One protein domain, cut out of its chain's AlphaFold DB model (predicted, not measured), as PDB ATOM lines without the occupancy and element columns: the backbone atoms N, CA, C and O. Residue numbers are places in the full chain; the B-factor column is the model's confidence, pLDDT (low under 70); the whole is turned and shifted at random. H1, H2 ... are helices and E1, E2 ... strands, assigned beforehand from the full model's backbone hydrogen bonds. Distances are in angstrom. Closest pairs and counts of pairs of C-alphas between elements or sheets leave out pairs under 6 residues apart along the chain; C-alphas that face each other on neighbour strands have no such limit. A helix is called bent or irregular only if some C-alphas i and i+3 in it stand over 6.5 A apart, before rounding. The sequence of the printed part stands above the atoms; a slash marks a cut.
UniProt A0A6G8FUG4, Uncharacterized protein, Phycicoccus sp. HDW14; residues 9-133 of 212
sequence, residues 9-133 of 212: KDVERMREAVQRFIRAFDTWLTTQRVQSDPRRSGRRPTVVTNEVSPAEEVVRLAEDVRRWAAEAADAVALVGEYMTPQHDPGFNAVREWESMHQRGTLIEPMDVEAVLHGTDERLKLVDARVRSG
ATOM      1  N   LYS A   9      -3.394  19.970 -19.938       75.12
ATOM      2  CA  LYS A   9      -2.822  19.288 -18.771       75.12
ATOM      3  C   LYS A   9      -2.645  17.788 -18.996       75.12
ATOM      4  O   LYS A   9      -1.657  17.238 -18.526       75.12
ATOM      5  N   ASP A  10      -3.560  17.147 -19.719       78.38
ATOM      6  CA  ASP A  10      -3.485  15.711 -20.002       78.38
ATOM      7  C   ASP A  10      -2.361  15.416 -20.995       78.38
ATOM      8  O   ASP A  10      -1.576  14.494 -20.791       78.38
ATOM      9  N   VAL A  11      -2.209  16.266 -22.016       79.88
ATOM     10  CA  VAL A  11      -1.105  16.163 -22.982       79.88
ATOM     11  C   VAL A  11       0.245  16.402 -22.303       79.88
ATOM     12  O   VAL A  11       1.191  15.658 -22.547       79.88
ATOM     13  N   GLU A  12       0.345  17.400 -21.420       85.56
ATOM     14  CA  GLU A  12       1.567  17.648 -20.647       85.56
ATOM     15  C   GLU A  12       1.913  16.454 -19.749       85.56
ATOM     16  O   GLU A  12       3.057  16.004 -19.734       85.56
ATOM     17  N   ARG A  13       0.916  15.888 -19.064       88.38
ATOM     18  CA  ARG A  13       1.080  14.703 -18.218       88.38
ATOM     19  C   ARG A  13       1.590  13.499 -19.026       88.38
ATOM     20  O   ARG A  13       2.566  12.865 -18.633       88.38
ATOM     21  N   MET A  14       1.000  13.234 -20.194       88.50
ATOM     22  CA  MET A  14       1.447  12.163 -21.096       88.50
ATOM     23  C   MET A  14       2.872  12.388 -21.609       88.50
ATOM     24  O   MET A  14       3.670  11.451 -21.648       88.50
ATOM     25  N   ARG A  15       3.231  13.628 -21.959       90.69
ATOM     26  CA  ARG A  15       4.608  13.977 -22.344       90.69
ATOM     27  C   ARG A  15       5.581  13.745 -21.199       90.69
ATOM     28  O   ARG A  15       6.647  13.174 -21.410       90.69
ATOM     29  N   GLU A  16       5.219  14.148 -19.986       94.69
ATOM     30  CA  GLU A  16       6.035  13.915 -18.799       94.69
ATOM     31  C   GLU A  16       6.254  12.415 -18.559       94.69
ATOM     32  O   GLU A  16       7.384  12.003 -18.279       94.69
ATOM     33  N   ALA A  17       5.214  11.595 -18.728       93.88
ATOM     34  CA  ALA A  17       5.308  10.143 -18.623       93.88
ATOM     35  C   ALA A  17       6.233   9.536 -19.689       93.88
ATOM     36  O   ALA A  17       7.112   8.753 -19.335       93.88
ATOM     37  N   VAL A  18       6.112   9.945 -20.959       94.75
ATOM     38  CA  VAL A  18       7.019   9.521 -22.047       94.75
ATOM     39  C   VAL A  18       8.466   9.891 -21.719       94.75
ATOM     40  O   VAL A  18       9.355   9.047 -21.775       94.75
ATOM     41  N   GLN A  19       8.709  11.123 -21.275       96.00
ATOM     42  CA  GLN A  19      10.046  11.598 -20.908       96.00
ATOM     43  C   GLN A  19      10.623  10.872 -19.684       96.00
ATOM     44  O   GLN A  19      11.830  10.629 -19.605       96.00
ATOM     45  N   ARG A  20       9.785  10.530 -18.698       96.88
ATOM     46  CA  ARG A  20      10.206   9.720 -17.547       96.88
ATOM     47  C   ARG A  20      10.468   8.272 -17.933       96.88
ATOM     48  O   ARG A  20      11.438   7.715 -17.426       96.88
ATOM     49  N   PHE A  21       9.666   7.703 -18.829       97.19
ATOM     50  CA  PHE A  21       9.911   6.377 -19.378       97.19
ATOM     51  C   PHE A  21      11.253   6.342 -20.104       97.19
ATOM     52  O   PHE A  21      12.064   5.502 -19.749       97.19
ATOM     53  N   ILE A  22      11.525   7.276 -21.028       95.62
ATOM     54  CA  ILE A  22      12.807   7.357 -21.758       95.62
ATOM     55  C   ILE A  22      13.978   7.343 -20.770       95.62
ATOM     56  O   ILE A  22      14.824   6.462 -20.822       95.62
ATOM     57  N   ARG A  23      13.974   8.246 -19.779       96.81
ATOM     58  CA  ARG A  23      15.054   8.305 -18.779       96.81
ATOM     59  C   ARG A  23      15.206   7.011 -17.981       96.81
ATOM     60  O   ARG A  23      16.331   6.582 -17.728       96.81
ATOM     61  N   ALA A  24      14.097   6.418 -17.539       96.81
ATOM     62  CA  ALA A  24      14.126   5.165 -16.791       96.81
ATOM     63  C   ALA A  24      14.639   4.012 -17.665       96.81
ATOM     64  O   ALA A  24      15.457   3.219 -17.208       96.81
ATOM     65  N   PHE A  25      14.197   3.963 -18.922       96.56
ATOM     66  CA  PHE A  25      14.563   2.952 -19.901       96.56
ATOM     67  C   PHE A  25      16.044   3.038 -20.256       96.56
ATOM     68  O   PHE A  25      16.738   2.038 -20.122       96.56
ATOM     69  N   ASP A  26      16.554   4.230 -20.572       95.88
ATOM     70  CA  ASP A  26      17.973   4.465 -20.856       95.88
ATOM     71  C   ASP A  26      18.846   4.064 -19.663       95.88
ATOM     72  O   ASP A  26      19.859   3.379 -19.813       95.88
ATOM     73  N   THR A  27      18.428   4.444 -18.449       96.00
ATOM     74  CA  THR A  27      19.156   4.100 -17.220       96.00
ATOM     75  C   THR A  27      19.164   2.592 -16.999       96.00
ATOM     76  O   THR A  27      20.214   2.010 -16.730       96.00
ATOM     77  N   TRP A  28      18.014   1.936 -17.146       96.25
ATOM     78  CA  TRP A  28      17.915   0.486 -17.060       96.25
ATOM     79  C   TRP A  28      18.769  -0.203 -18.131       96.25
ATOM     80  O   TRP A  28      19.483  -1.155 -17.811       96.25
ATOM     81  N   LEU A  29      18.788   0.313 -19.361       95.00
ATOM     82  CA  LEU A  29      19.542  -0.241 -20.484       95.00
ATOM     83  C   LEU A  29      21.057  -0.250 -20.225       95.00
ATOM     84  O   LEU A  29      21.744  -1.147 -20.707       95.00
ATOM     85  N   THR A  30      21.583   0.652 -19.382       94.69
ATOM     86  CA  THR A  30      23.003   0.617 -18.961       94.69
ATOM     87  C   THR A  30      23.392  -0.665 -18.214       94.69
ATOM     88  O   THR A  30      24.555  -1.073 -18.224       94.69
ATOM     89  N   THR A  31      22.419  -1.345 -17.600       93.50
ATOM     90  CA  THR A  31      22.621  -2.636 -16.923       93.50
ATOM     91  C   THR A  31      22.492  -3.835 -17.863       93.50
ATOM     92  O   THR A  31      22.663  -4.982 -17.444       93.50
ATOM     93  N   GLN A  32      22.201  -3.587 -19.139       94.19
ATOM     94  CA  GLN A  32      21.924  -4.599 -20.148       94.19
ATOM     95  C   GLN A  32      23.030  -4.646 -21.208       94.19
ATOM     96  O   GLN A  32      23.681  -3.649 -21.521       94.19
ATOM     97  N   ARG A  33      23.211  -5.822 -21.807       91.88
ATOM     98  CA  ARG A  33      23.970  -6.035 -23.039       91.88
ATOM     99  C   ARG A  33      22.988  -6.264 -24.172       91.88
ATOM    100  O   ARG A  33      22.298  -7.287 -24.195       91.88
ATOM    101  N   VAL A  34      22.980  -5.359 -25.143       88.19
ATOM    102  CA  VAL A  34      22.183  -5.506 -26.364       88.19
ATOM    103  C   VAL A  34      22.776  -6.612 -27.238       88.19
ATOM    104  O   VAL A  34      23.978  -6.637 -27.511       88.19
ATOM    105  N   GLN A  35      21.936  -7.550 -27.668       81.75
ATOM    106  CA  GLN A  35      22.279  -8.631 -28.589       81.75
ATOM    107  C   GLN A  35      21.633  -8.370 -29.951       81.75
ATOM    108  O   GLN A  35      20.713  -9.078 -30.350       81.75
ATOM    109  N   SER A  36      22.127  -7.363 -30.673       67.44
ATOM    110  CA  SER A  36      21.709  -7.132 -32.059       67.44
ATOM    111  C   SER A  36      22.555  -8.015 -32.986       67.44
ATOM    112  O   SER A  36      23.723  -7.743 -33.264       67.44
ATOM    113  N   ASP A  37      21.989  -9.150 -33.395       68.44
ATOM    114  CA  ASP A  37      22.501  -9.970 -34.498       68.44
ATOM    115  C   ASP A  37      21.328 -10.278 -35.439       68.44
ATOM    116  O   ASP A  37      20.523 -11.173 -35.144       68.44
ATOM    117  N   PRO A  38      21.241  -9.598 -36.599       66.31
ATOM    118  CA  PRO A  38      20.164  -9.798 -37.567       66.31
ATOM    119  C   PRO A  38      20.018 -11.254 -38.030       66.31
ATOM    120  O   PRO A  38      18.934 -11.683 -38.418       66.31
ATOM    121  N   ARG A  39      21.090 -12.059 -37.964       64.69
ATOM    122  CA  ARG A  39      21.075 -13.483 -38.354       64.69
ATOM    123  C   ARG A  39      20.537 -14.402 -37.253       64.69
ATOM    124  O   ARG A  39      20.339 -15.596 -37.493       64.69
ATOM    125  N   ARG A  40      20.342 -13.880 -36.040       60.22
ATOM    126  CA  ARG A  40      19.863 -14.612 -34.854       60.22
ATOM    127  C   ARG A  40      18.642 -13.970 -34.195       60.22
ATOM    128  O   ARG A  40      18.218 -14.477 -33.152       60.22
ATOM    129  N   SER A  41      18.075 -12.930 -34.804       65.50
ATOM    130  CA  SER A  41      16.834 -12.290 -34.362       65.50
ATOM    131  C   SER A  41      15.736 -13.338 -34.109       65.50
ATOM    132  O   SER A  41      15.622 -14.334 -34.832       65.50
ATOM    133  N   GLY A  42      15.027 -13.201 -32.987       68.75
ATOM    134  CA  GLY A  42      14.022 -14.159 -32.515       68.75
ATOM    135  C   GLY A  42      14.560 -15.469 -31.909       68.75
ATOM    136  O   GLY A  42      13.811 -16.183 -31.247       68.75
ATOM    137  N   ARG A  43      15.848 -15.826 -32.052       75.56
ATOM    138  CA  ARG A  43      16.409 -17.061 -31.440       75.56
ATOM    139  C   ARG A  43      17.000 -16.845 -30.051       75.56
ATOM    140  O   ARG A  43      17.131 -17.798 -29.277       75.56
ATOM    141  N   ARG A  44      17.403 -15.617 -29.749       81.19
ATOM    142  CA  ARG A  44      17.962 -15.193 -28.461       81.19
ATOM    143  C   ARG A  44      17.203 -13.958 -27.972       81.19
ATOM    144  O   ARG A  44      16.620 -13.276 -28.810       81.19
ATOM    145  N   PRO A  45      17.203 -13.691 -26.656       85.56
ATOM    146  CA  PRO A  45      16.775 -12.396 -26.141       85.56
ATOM    147  C   PRO A  45      17.545 -11.269 -26.829       85.56
ATOM    148  O   PRO A  45      18.746 -11.422 -27.079       85.56
ATOM    149  N   THR A  46      16.869 -10.163 -27.118       86.69
ATOM    150  CA  THR A  46      17.478  -8.970 -27.725       86.69
ATOM    151  C   THR A  46      18.276  -8.164 -26.706       86.69
ATOM    152  O   THR A  46      19.199  -7.440 -27.078       86.69
ATOM    153  N   VAL A  47      18.017  -8.360 -25.410       90.62
ATOM    154  CA  VAL A  47      18.856  -7.858 -24.316       90.62
ATOM    155  C   VAL A  47      19.117  -8.953 -23.283       90.62
ATOM    156  O   VAL A  47      18.294  -9.843 -23.069       90.62
ATOM    157  N   VAL A  48      20.283  -8.901 -22.641       91.44
ATOM    158  CA  VAL A  48      20.623  -9.762 -21.499       91.44
ATOM    159  C   VAL A  48      21.368  -8.941 -20.460       91.44
ATOM    160  O   VAL A  48      22.283  -8.211 -20.829       91.44
ATOM    161  N   THR A  49      21.036  -9.109 -19.183       92.62
ATOM    162  CA  THR A  49      21.710  -8.435 -18.067       92.62
ATOM    163  C   THR A  49      23.231  -8.602 -18.118       92.62
ATOM    164  O   THR A  49      23.743  -9.702 -18.345       92.62
ATOM    165  N   ASN A  50      23.954  -7.508 -17.888       91.25
ATOM    166  CA  ASN A  50      25.410  -7.498 -17.799       91.25
ATOM    167  C   ASN A  50      25.893  -8.313 -16.592       91.25
ATOM    168  O   ASN A  50      25.322  -8.232 -15.510       91.25
ATOM    169  N   GLU A  51      27.001  -9.042 -16.748       86.19
ATOM    170  CA  GLU A  51      27.565  -9.894 -15.681       86.19
ATOM    171  C   GLU A  51      28.060  -9.097 -14.461       86.19
ATOM    172  O   GLU A  51      28.213  -9.649 -13.376       86.19
ATOM    173  N   VAL A  52      28.306  -7.797 -14.640       88.38
ATOM    174  CA  VAL A  52      28.824  -6.887 -13.607       88.38
ATOM    175  C   VAL A  52      27.731  -6.140 -12.842       88.38
ATOM    176  O   VAL A  52      28.031  -5.516 -11.827       88.38
ATOM    177  N   SER A  53      26.481  -6.167 -13.313       91.00
ATOM    178  CA  SER A  53      25.390  -5.404 -12.704       91.00
ATOM    179  C   SER A  53      24.755  -6.181 -11.543       91.00
ATOM    180  O   SER A  53      24.341  -7.327 -11.737       91.00
ATOM    181  N   PRO A  54      24.629  -5.586 -10.341       92.19
ATOM    182  CA  PRO A  54      23.940  -6.214  -9.219       92.19
ATOM    183  C   PRO A  54      22.482  -6.545  -9.562       92.19
ATOM    184  O   PRO A  54      21.751  -5.703 -10.083       92.19
ATOM    185  N   ALA A  55      22.029  -7.753  -9.219       90.56
ATOM    186  CA  ALA A  55      20.667  -8.199  -9.525       90.56
ATOM    187  C   ALA A  55      19.589  -7.283  -8.915       90.56
ATOM    188  O   ALA A  55      18.593  -6.978  -9.567       90.56
ATOM    189  N   GLU A  56      19.810  -6.801  -7.689       93.44
ATOM    190  CA  GLU A  56      18.900  -5.872  -7.007       93.44
ATOM    191  C   GLU A  56      18.773  -4.537  -7.751       93.44
ATOM    192  O   GLU A  56      17.679  -3.988  -7.868       93.44
ATOM    193  N   GLU A  57      19.876  -4.033  -8.308       93.31
ATOM    194  CA  GLU A  57      19.885  -2.785  -9.068       93.31
ATOM    195  C   GLU A  57      19.120  -2.927 -10.388       93.31
ATOM    196  O   GLU A  57      18.323  -2.054 -10.733       93.31
ATOM    197  N   VAL A  58      19.293  -4.052 -11.083       94.44
ATOM    198  CA  VAL A  58      18.572  -4.366 -12.329       94.44
ATOM    199  C   VAL A  58      17.064  -4.424 -12.087       94.44
ATOM    200  O   VAL A  58      16.297  -3.844 -12.856       94.44
ATOM    201  N   VAL A  59      16.635  -5.091 -11.011       94.19
ATOM    202  CA  VAL A  59      15.213  -5.186 -10.639       94.19
ATOM    203  C   VAL A  59      14.656  -3.811 -10.286       94.19
ATOM    204  O   VAL A  59      13.614  -3.431 -10.818       94.19
ATOM    205  N   ARG A  60      15.370  -3.037  -9.462       96.81
ATOM    206  CA  ARG A  60      14.958  -1.682  -9.073       96.81
ATOM    207  C   ARG A  60      14.786  -0.768 -10.289       96.81
ATOM    208  O   ARG A  60      13.786  -0.067 -10.398       96.81
ATOM    209  N   LEU A  61      15.739  -0.788 -11.222       96.06
ATOM    210  CA  LEU A  61      15.659   0.012 -12.446       96.06
ATOM    211  C   LEU A  61      14.533  -0.467 -13.372       96.06
ATOM    212  O   LEU A  61      13.840   0.357 -13.962       96.06
ATOM    213  N   ALA A  62      14.290  -1.776 -13.461       95.00
ATOM    214  CA  ALA A  62      13.153  -2.312 -14.210       95.00
ATOM    215  C   ALA A  62      11.805  -1.859 -13.615       95.00
ATOM    216  O   ALA A  62      10.876  -1.549 -14.357       95.00
ATOM    217  N   GLU A  63      11.682  -1.776 -12.287       96.50
ATOM    218  CA  GLU A  63      10.491  -1.223 -11.627       96.50
ATOM    219  C   GLU A  63      10.280   0.265 -11.938       96.50
ATOM    220  O   GLU A  63       9.138   0.692 -12.140       96.50
ATOM    221  N   ASP A  64      11.361   1.043 -12.041       95.50
ATOM    222  CA  ASP A  64      11.293   2.441 -12.472       95.50
ATOM    223  C   ASP A  64      10.750   2.557 -13.909       95.50
ATOM    224  O   ASP A  64       9.930   3.437 -14.175       95.50
ATOM    225  N   VAL A  65      11.119   1.640 -14.816       96.75
ATOM    226  CA  VAL A  65      10.543   1.565 -16.175       96.75
ATOM    227  C   VAL A  65       9.059   1.188 -16.125       96.75
ATOM    228  O   VAL A  65       8.220   1.897 -16.690       96.75
ATOM    229  N   ARG A  66       8.698   0.122 -15.391       95.25
ATOM    230  CA  ARG A  66       7.299  -0.342 -15.243       95.25
ATOM    231  C   ARG A  66       6.368   0.756 -14.752       95.25
ATOM    232  O   ARG A  66       5.240   0.855 -15.232       95.25
ATOM    233  N   ARG A  67       6.842   1.588 -13.818       95.31
ATOM    234  CA  ARG A  67       6.071   2.699 -13.241       95.31
ATOM    235  C   ARG A  67       5.503   3.632 -14.310       95.31
ATOM    236  O   ARG A  67       4.388   4.116 -14.146       95.31
ATOM    237  N   TRP A  68       6.258   3.877 -15.378       95.81
ATOM    238  CA  TRP A  68       5.875   4.808 -16.443       95.81
ATOM    239  C   TRP A  68       5.368   4.107 -17.705       95.81
ATOM    240  O   TRP A  68       4.775   4.763 -18.558       95.81
ATOM    241  N   ALA A  69       5.552   2.788 -17.815       92.81
ATOM    242  CA  ALA A  69       5.236   2.012 -19.013       92.81
ATOM    243  C   ALA A  69       3.770   2.130 -19.441       92.81
ATOM    244  O   ALA A  69       3.498   2.352 -20.615       92.81
ATOM    245  N   ALA A  70       2.826   2.020 -18.502       88.94
ATOM    246  CA  ALA A  70       1.401   2.083 -18.826       88.94
ATOM    247  C   ALA A  70       1.007   3.449 -19.409       88.94
ATOM    248  O   ALA A  70       0.379   3.519 -20.458       88.94
ATOM    249  N   GLU A  71       1.436   4.533 -18.764       88.62
ATOM    250  CA  GLU A  71       1.065   5.885 -19.175       88.62
ATOM    251  C   GLU A  71       1.792   6.327 -20.455       88.62
ATOM    252  O   GLU A  71       1.198   6.968 -21.322       88.62
ATOM    253  N   ALA A  72       3.052   5.917 -20.633       90.38
ATOM    254  CA  ALA A  72       3.764   6.102 -21.895       90.38
ATOM    255  C   ALA A  72       3.136   5.266 -23.028       90.38
ATOM    256  O   ALA A  72       3.020   5.749 -24.152       90.38
ATOM    257  N   ALA A  73       2.667   4.047 -22.746       85.81
ATOM    258  CA  ALA A  73       1.962   3.221 -23.722       85.81
ATOM    259  C   ALA A  73       0.606   3.822 -24.129       85.81
ATOM    260  O   ALA A  73       0.259   3.774 -25.311       85.81
ATOM    261  N   ASP A  74      -0.128   4.433 -23.196       80.62
ATOM    262  CA  ASP A  74      -1.353   5.183 -23.504       80.62
ATOM    263  C   ASP A  74      -1.050   6.391 -24.403       80.62
ATOM    264  O   ASP A  74      -1.801   6.690 -25.332       80.62
ATOM    265  N   ALA A  75       0.088   7.057 -24.182       79.81
ATOM    266  CA  ALA A  75       0.534   8.163 -25.023       79.81
ATOM    267  C   ALA A  75       0.874   7.704 -26.451       79.81
ATOM    268  O   ALA A  75       0.445   8.342 -27.412       79.81
ATOM    269  N   VAL A  76       1.558   6.561 -26.600       78.12
ATOM    270  CA  VAL A  76       1.795   5.904 -27.903       78.12
ATOM    271  C   VAL A  76       0.470   5.568 -28.591       78.12
ATOM    272  O   VAL A  76       0.315   5.818 -29.787       78.12
ATOM    273  N   ALA A  77      -0.506   5.045 -27.843       76.31
ATOM    274  CA  ALA A  77      -1.816   4.694 -28.383       76.31
ATOM    275  C   ALA A  77      -2.594   5.919 -28.881       76.31
ATOM    276  O   ALA A  77      -3.223   5.858 -29.940       76.31
ATOM    277  N   LEU A  78      -2.501   7.039 -28.160       72.19
ATOM    278  CA  LEU A  78      -3.108   8.311 -28.545       72.19
ATOM    279  C   LEU A  78      -2.559   8.832 -29.881       72.19
ATOM    280  O   LEU A  78      -3.323   9.298 -30.726       72.19
ATOM    281  N   VAL A  79      -1.240   8.769 -30.078       70.94
ATOM    282  CA  VAL A  79      -0.586   9.303 -31.288       70.94
ATOM    283  C   VAL A  79      -0.451   8.282 -32.422       70.94
ATOM    284  O   VAL A  79      -0.105   8.657 -33.547       70.94
ATOM    285  N   GLY A  80      -0.697   7.002 -32.139       68.06
ATOM    286  CA  GLY A  80      -0.609   5.894 -33.087       68.06
ATOM    287  C   GLY A  80       0.795   5.561 -33.581       68.06
ATOM    288  O   GLY A  80       0.936   5.177 -34.739       68.06
ATOM    289  N   GLU A  81       1.829   5.729 -32.759       72.25
ATOM    290  CA  GLU A  81       3.204   5.317 -33.101       72.25
ATOM    291  C   GLU A  81       3.416   3.825 -32.815       72.25
ATOM    292  O   GLU A  81       4.205   3.433 -31.960       72.25
ATOM    293  N   TYR A  82       2.661   2.970 -33.501       76.25
ATOM    294  CA  TYR A  82       2.824   1.523 -33.388       76.25
ATOM    295  C   TYR A  82       3.918   1.015 -34.324       76.25
ATOM    296  O   TYR A  82       4.075   1.502 -35.445       76.25
ATOM    297  N   MET A  83       4.615  -0.040 -33.905       72.19
ATOM    298  CA  MET A  83       5.457  -0.810 -34.809       72.19
ATOM    299  C   MET A  83       4.599  -1.771 -35.617       72.19
ATOM    300  O   MET A  83       3.942  -2.640 -35.054       72.19
ATOM    301  N   THR A  84       4.631  -1.669 -36.939       61.72
ATOM    302  CA  THR A  84       3.950  -2.620 -37.826       61.72
ATOM    303  C   THR A  84       4.934  -3.617 -38.428       61.72
ATOM    304  O   THR A  84       5.733  -3.235 -39.287       61.72
ATOM    305  N   PRO A  85       4.835  -4.918 -38.099       51.94
ATOM    306  CA  PRO A  85       5.174  -5.953 -39.063       51.94
ATOM    307  C   PRO A  85       4.224  -5.809 -40.259       51.94
ATOM    308  O   PRO A  85       3.063  -5.447 -40.080       51.94
ATOM    309  N   GLN A  86       4.681  -6.108 -41.475       41.72
ATOM    310  CA  GLN A  86       3.939  -5.867 -42.726       41.72
ATOM    311  C   GLN A  86       2.507  -6.470 -42.801       41.72
ATOM    312  O   GLN A  86       1.820  -6.191 -43.776       41.72
ATOM    313  N   HIS A  87       2.037  -7.271 -41.827       34.66
ATOM    314  CA  HIS A  87       0.749  -7.986 -41.876       34.66
ATOM    315  C   HIS A  87       0.039  -8.225 -40.510       34.66
ATOM    316  O   HIS A  87      -0.836  -9.084 -40.449       34.66
ATOM    317  N   ASP A  88       0.366  -7.506 -39.427       48.41
ATOM    318  CA  ASP A  88      -0.214  -7.714 -38.071       48.41
ATOM    319  C   ASP A  88      -0.792  -6.387 -37.517       48.41
ATOM    320  O   ASP A  88      -0.355  -5.325 -37.984       48.41
ATOM    321  N   PRO A  89      -1.757  -6.358 -36.563       53.75
ATOM    322  CA  PRO A  89      -2.072  -5.107 -35.889       53.75
ATOM    323  C   PRO A  89      -0.795  -4.662 -35.181       53.75
ATOM    324  O   PRO A  89      -0.228  -5.413 -34.391       53.75
ATOM    325  N   GLY A  90      -0.296  -3.478 -35.540       65.38
ATOM    326  CA  GLY A  90       0.978  -2.994 -35.028       65.38
ATOM    327  C   GLY A  90       1.043  -3.085 -33.502       65.38
ATOM    328  O   GLY A  90       0.049  -2.857 -32.814       65.38
ATOM    329  N   PHE A  91       2.205  -3.447 -32.968       75.25
ATOM    330  CA  PHE A  91       2.393  -3.620 -31.535       75.25
ATOM    331  C   PHE A  91       2.996  -2.365 -30.901       75.25
ATOM    332  O   PHE A  91       3.643  -1.541 -31.554       75.25
ATOM    333  N   ASN A  92       2.768  -2.211 -29.599       83.12
ATOM    334  CA  ASN A  92       3.307  -1.108 -28.819       83.12
ATOM    335  C   ASN A  92       4.604  -1.551 -28.129       83.12
ATOM    336  O   ASN A  92       4.563  -2.228 -27.101       83.12
ATOM    337  N   ALA A  93       5.750  -1.148 -28.678       87.06
ATOM    338  CA  ALA A  93       7.067  -1.510 -28.151       87.06
ATOM    339  C   ALA A  93       7.274  -1.082 -26.686       87.06
ATOM    340  O   ALA A  93       7.932  -1.783 -25.923       87.06
ATOM    341  N   VAL A  94       6.652   0.027 -26.268       90.69
ATOM    342  CA  VAL A  94       6.704   0.533 -24.887       90.69
ATOM    343  C   VAL A  94       5.938  -0.374 -23.930       90.69
ATOM    344  O   VAL A  94       6.323  -0.501 -22.774       90.69
ATOM    345  N   ARG A  95       4.868  -1.032 -24.388       88.38
ATOM    346  CA  ARG A  95       4.127  -2.006 -23.573       88.38
ATOM    347  C   ARG A  95       4.863  -3.340 -23.475       88.38
ATOM    348  O   ARG A  95       4.870  -3.962 -22.419       88.38
ATOM    349  N   GLU A  96       5.510  -3.734 -24.565       89.12
ATOM    350  CA  GLU A  96       6.142  -5.045 -24.731       89.12
ATOM    351  C   GLU A  96       7.650  -5.051 -24.420       89.12
ATOM    352  O   GLU A  96       8.332  -6.041 -24.686       89.12
ATOM    353  N   TRP A  97       8.197  -3.975 -23.845       92.88
ATOM    354  CA  TRP A  97       9.637  -3.811 -23.614       92.88
ATOM    355  C   TRP A  97      10.265  -4.951 -22.787       92.88
ATOM    356  O   TRP A  97      11.393  -5.363 -23.050       92.88
ATOM    357  N   GLU A  98       9.539  -5.530 -21.823       91.94
ATOM    358  CA  GLU A  98      10.043  -6.661 -21.022       91.94
ATOM    359  C   GLU A  98      10.244  -7.928 -21.859       91.94
ATOM    360  O   GLU A  98      11.090  -8.766 -21.530       91.94
ATOM    361  N   SER A  99       9.514  -8.062 -22.973       89.81
ATOM    362  CA  SER A  99       9.652  -9.205 -23.877       89.81
ATOM    363  C   SER A  99      11.057  -9.303 -24.467       89.81
ATOM    364  O   SER A  99      11.452 -10.400 -24.847       89.81
ATOM    365  N   MET A 100      11.847  -8.220 -24.462       91.00
ATOM    366  CA  MET A 100      13.243  -8.208 -24.918       91.00
ATOM    367  C   MET A 100      14.140  -9.220 -24.175       91.00
ATOM    368  O   MET A 100      15.159  -9.659 -24.710       91.00
ATOM    369  N   HIS A 101      13.756  -9.631 -22.958       89.50
ATOM    370  CA  HIS A 101      14.433 -10.685 -22.183       89.50
ATOM    371  C   HIS A 101      14.049 -12.110 -22.612       89.50
ATOM    372  O   HIS A 101      14.669 -13.092 -22.192       89.50
ATOM    373  N   GLN A 102      13.015 -12.248 -23.435       87.25
ATOM    374  CA  GLN A 102      12.460 -13.523 -23.856       87.25
ATOM    375  C   GLN A 102      13.012 -13.929 -25.224       87.25
ATOM    376  O   GLN A 102      13.356 -13.109 -26.073       87.25
ATOM    377  N   ARG A 103      13.092 -15.240 -25.462       82.12
ATOM    378  CA  ARG A 103      13.355 -15.762 -26.810       82.12
ATOM    379  C   ARG A 103      12.099 -15.588 -27.664       82.12
ATOM    380  O   ARG A 103      10.997 -15.726 -27.150       82.12
ATOM    381  N   GLY A 104      12.268 -15.355 -28.961       77.94
ATOM    382  CA  GLY A 104      11.157 -15.176 -29.903       77.94
ATOM    383  C   GLY A 104      10.720 -13.727 -30.093       77.94
ATOM    384  O   GLY A 104      10.062 -13.443 -31.087       77.94
ATOM    385  N   THR A 105      11.121 -12.814 -29.204       80.75
ATOM    386  CA  THR A 105      10.887 -11.382 -29.409       80.75
ATOM    387  C   THR A 105      11.716 -10.858 -30.582       80.75
ATOM    388  O   THR A 105      12.847 -11.301 -30.814       80.75
ATOM    389  N   LEU A 106      11.138  -9.918 -31.320       81.25
ATOM    390  CA  LEU A 106      11.809  -9.169 -32.384       81.25
ATOM    391  C   LEU A 106      12.009  -7.699 -32.002       81.25
ATOM    392  O   LEU A 106      12.465  -6.926 -32.831       81.25
ATOM    393  N   ILE A 107      11.648  -7.322 -30.772       86.25
ATOM    394  CA  ILE A 107      11.754  -5.950 -30.282       86.25
ATOM    395  C   ILE A 107      13.194  -5.699 -29.860       86.25
ATOM    396  O   ILE A 107      13.708  -6.384 -28.972       86.25
ATOM    397  N   GLU A 108      13.841  -4.716 -30.470       88.00
ATOM    398  CA  GLU A 108      15.146  -4.215 -30.056       88.00
ATOM    399  C   GLU A 108      14.998  -2.888 -29.286       88.00
ATOM    400  O   GLU A 108      14.013  -2.167 -29.463       88.00
ATOM    401  N   PRO A 109      15.972  -2.513 -28.431       90.88
ATOM    402  CA  PRO A 109      15.921  -1.240 -27.710       90.88
ATOM    403  C   PRO A 109      15.735  -0.025 -28.627       90.88
ATOM    404  O   PRO A 109      14.956   0.866 -28.303       90.88
ATOM    405  N   MET A 110      16.365  -0.038 -29.809       88.88
ATOM    406  CA  MET A 110      16.221   1.038 -30.796       88.88
ATOM    407  C   MET A 110      14.782   1.208 -31.289       88.88
ATOM    408  O   MET A 110      14.385   2.308 -31.661       88.88
ATOM    409  N   ASP A 111      13.992   0.135 -31.282       88.88
ATOM    410  CA  ASP A 111      12.601   0.200 -31.698       88.88
ATOM    411  C   ASP A 111      11.741   0.899 -30.638       88.88
ATOM    412  O   ASP A 111      10.888   1.730 -30.958       88.88
ATOM    413  N   VAL A 112      12.005   0.600 -29.360       91.44
ATOM    414  CA  VAL A 112      11.377   1.279 -28.216       91.44
ATOM    415  C   VAL A 112      11.731   2.768 -28.239       91.44
ATOM    416  O   VAL A 112      10.840   3.613 -28.127       91.44
ATOM    417  N   GLU A 113      13.006   3.096 -28.455       91.56
ATOM    418  CA  GLU A 113      13.490   4.474 -28.595       91.56
ATOM    419  C   GLU A 113      12.815   5.197 -29.770       91.56
ATOM    420  O   GLU A 113      12.311   6.309 -29.603       91.56
ATOM    421  N   ALA A 114      12.740   4.566 -30.947       88.62
ATOM    422  CA  ALA A 114      12.114   5.151 -32.132       88.62
ATOM    423  C   ALA A 114      10.630   5.481 -31.900       88.62
ATOM    424  O   ALA A 114      10.186   6.588 -32.223       88.62
ATOM    425  N   VAL A 115       9.878   4.560 -31.284       87.94
ATOM    426  CA  VAL A 115       8.468   4.773 -30.913       87.94
ATOM    427  C   VAL A 115       8.321   5.934 -29.928       87.94
ATOM    428  O   VAL A 115       7.447   6.787 -30.105       87.94
ATOM    429  N   LEU A 116       9.176   6.007 -28.906       91.69
ATOM    430  CA  LEU A 116       9.124   7.067 -27.894       91.69
ATOM    431  C   LEU A 116       9.478   8.439 -28.470       91.69
ATOM    432  O   LEU A 116       8.794   9.417 -28.164       91.69
ATOM    433  N   HIS A 117      10.495   8.521 -29.329       89.56
ATOM    434  CA  HIS A 117      10.873   9.765 -29.997       89.56
ATOM    435  C   HIS A 117       9.782  10.256 -30.951       89.56
ATOM    436  O   HIS A 117       9.409  11.430 -30.892       89.56
ATOM    437  N   GLY A 118       9.218   9.367 -31.777       82.25
ATOM    438  CA  GLY A 118       8.069   9.701 -32.625       82.25
ATOM    439  C   GLY A 118       6.873  10.173 -31.796       82.25
ATOM    440  O   GLY A 118       6.230  11.177 -32.118       82.25
ATOM    441  N   THR A 119       6.636   9.517 -30.658       82.62
ATOM    442  CA  THR A 119       5.551   9.872 -29.740       82.62
ATOM    443  C   THR A 119       5.751  11.245 -29.113       82.62
ATOM    444  O   THR A 119       4.825  12.054 -29.128       82.62
ATOM    445  N   ASP A 120       6.948  11.555 -28.610       88.19
ATOM    446  CA  ASP A 120       7.260  12.869 -28.036       88.19
ATOM    447  C   ASP A 120       7.090  13.999 -29.065       88.19
ATOM    448  O   ASP A 120       6.464  15.020 -28.765       88.19
ATOM    449  N   GLU A 121       7.567  13.808 -30.298       84.12
ATOM    450  CA  GLU A 121       7.394  14.784 -31.383       84.12
ATOM    451  C   GLU A 121       5.918  14.986 -31.750       84.12
ATOM    452  O   GLU A 121       5.443  16.124 -31.849       84.12
ATOM    453  N   ARG A 122       5.136  13.905 -31.875       78.00
ATOM    454  CA  ARG A 122       3.690  14.016 -32.129       78.00
ATOM    455  C   ARG A 122       2.959  14.690 -30.973       78.00
ATOM    456  O   ARG A 122       2.098  15.536 -31.220       78.00
ATOM    457  N   LEU A 123       3.315  14.396 -29.725       80.75
ATOM    458  CA  LEU A 123       2.715  15.049 -28.563       80.75
ATOM    459  C   LEU A 123       3.061  16.541 -28.484       80.75
ATOM    460  O   LEU A 123       2.199  17.323 -28.088       80.75
ATOM    461  N   LYS A 124       4.260  16.974 -28.900       82.81
ATOM    462  CA  LYS A 124       4.587  18.410 -29.039       82.81
ATOM    463  C   LYS A 124       3.655  19.099 -30.035       82.81
ATOM    464  O   LYS A 124       3.172  20.201 -29.771       82.81
ATOM    465  N   LEU A 125       3.365  18.447 -31.164       77.19
ATOM    466  CA  LEU A 125       2.414  18.962 -32.154       77.19
ATOM    467  C   LEU A 125       0.986  19.013 -31.598       77.19
ATOM    468  O   LEU A 125       0.271  19.989 -31.835       77.19
ATOM    469  N   VAL A 126       0.574  17.986 -30.850       72.31
ATOM    470  CA  VAL A 126      -0.725  17.952 -30.162       72.31
ATOM    471  C   VAL A 126      -0.818  19.090 -29.145       72.31
ATOM    472  O   VAL A 126      -1.759  19.872 -29.218       72.31
ATOM    473  N   ASP A 127       0.177  19.256 -28.274       76.38
ATOM    474  CA  ASP A 127       0.244  20.323 -27.265       76.38
ATOM    475  C   ASP A 127       0.158  21.719 -27.904       76.38
ATOM    476  O   ASP A 127      -0.669  22.543 -27.508       76.38
ATOM    477  N   ALA A 128       0.925  21.968 -28.970       71.75
ATOM    478  CA  ALA A 128       0.861  23.225 -29.717       71.75
ATOM    479  C   ALA A 128      -0.540  23.494 -30.305       71.75
ATOM    480  O   ALA A 128      -1.025  24.634 -30.303       71.75
ATOM    481  N   ARG A 129      -1.231  22.454 -30.787       65.62
ATOM    482  CA  ARG A 129      -2.612  22.555 -31.292       65.62
ATOM    483  C   ARG A 129      -3.617  22.812 -30.168       65.62
ATOM    484  O   ARG A 129      -4.489  23.661 -30.342       65.62
ATOM    485  N   VAL A 130      -3.467  22.147 -29.023       67.06
ATOM    486  CA  VAL A 130      -4.314  22.355 -27.836       67.06
ATOM    487  C   VAL A 130      -4.183  23.791 -27.337       67.06
ATOM    488  O   VAL A 130      -5.181  24.493 -27.196       67.06
ATOM    489  N   ARG A 131      -2.948  24.272 -27.150       70.56
ATOM    490  CA  ARG A 131      -2.666  25.625 -26.640       70.56
ATOM    491  C   ARG A 131      -3.095  26.736 -27.591       70.56
ATOM    492  O   ARG A 131      -3.455  27.816 -27.140       70.56
ATOM    493  N   SER A 132      -3.072  26.484 -28.898       64.50
ATOM    494  CA  SER A 132      -3.553  27.450 -29.896       64.50
ATOM    495  C   SER A 132      -5.078  27.470 -30.047       64.50
ATOM    496  O   SER A 132      -5.585  28.239 -30.864       64.50
ATOM    497  N   GLY A 133      -5.815  26.627 -29.311       57.66
ATOM    498  CA  GLY A 133      -7.262  26.463 -29.480       57.66
ATOM    499  C   GLY A 133      -7.646  25.881 -30.845       57.66
ATOM    500  O   GLY A 133      -8.805  25.941 -31.240       57.66
TER     501      GLY A 133
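Overview. This is residues 9 to 133 of the 212 residues of an uncharacterized protein of Phycicoccus sp. HDW14 (UniProt A0A6G8FUG4). Two long helices, H1 and H4, lie side by side, and a bent helix, H2, covers one side of them, its arm H2a along H1 and its arm H2b across both. A small hairpin of strands, E1 and E2, sits at one end with short H3, and the link of residues 80 to 96 makes a long loop. The printed part has 125 residues with four named helices and two strands, in the order H1, E1, E2, H2, H3, H4; the sheet E1 - E2 is antiparallel and the class is mostly helix. The whole is compact, radius of gyration of the C-alphas 15.3 A, and flat, spanning 51 by 37 by 16 A.

Along the chain. H1, residues 9 to 29, begins at C-alpha 9 (-2.822, 19.288, -18.771) and is 29.7 A long. E1 is residues 32 to 34 and E2 residues 47 to 49. H2, residues 55 to 79, was assigned as one helix by its hydrogen bonds but is bent: C-alphas 67 and 70 are 7.3 A apart. Its arms are H2a, residues 55 to 67, 18.6 A, and H2b, residues 70 to 79, 14.5 A. H3 is residues 97 to 101. H4, residues 109 to 131, 32.7 A, ends at C-alpha 131 (-2.666, 25.625, -26.640).

Arrangement. H1 touches H4 at a shallow tilt of 18 degrees, opposite ways, closest at the C-alphas of Val 11 and Asp 127, 6.1 A. H2a touches H1 at 18 degrees, also shallow, closest at Ala 24 and Val 65, C-alphas 5.1 A apart. H2b touches H4 at a steep tilt of 65 degrees, C-alphas of Val 76 and Thr 119 5.8 A apart. In the hairpin, N 33 and O 48 are 2.7 A apart, within hydrogen-bond range. Every O i to N i+4 pair is within range in H1, H2a, H2b and H4; H3 has 0 of 1, but 2 of 2 O i to N i+3 pairs.

Size, cuts and confidence. The C-alphas of Glu 51 and Gly 133 are the farthest apart, 52.2 A. The printed part has no cut; the links E1 to E2 and H2 to H3 are long. Mean pLDDT of the printed part is 83.4, with residues 36 to 42 and 84 to 90 among those under 70.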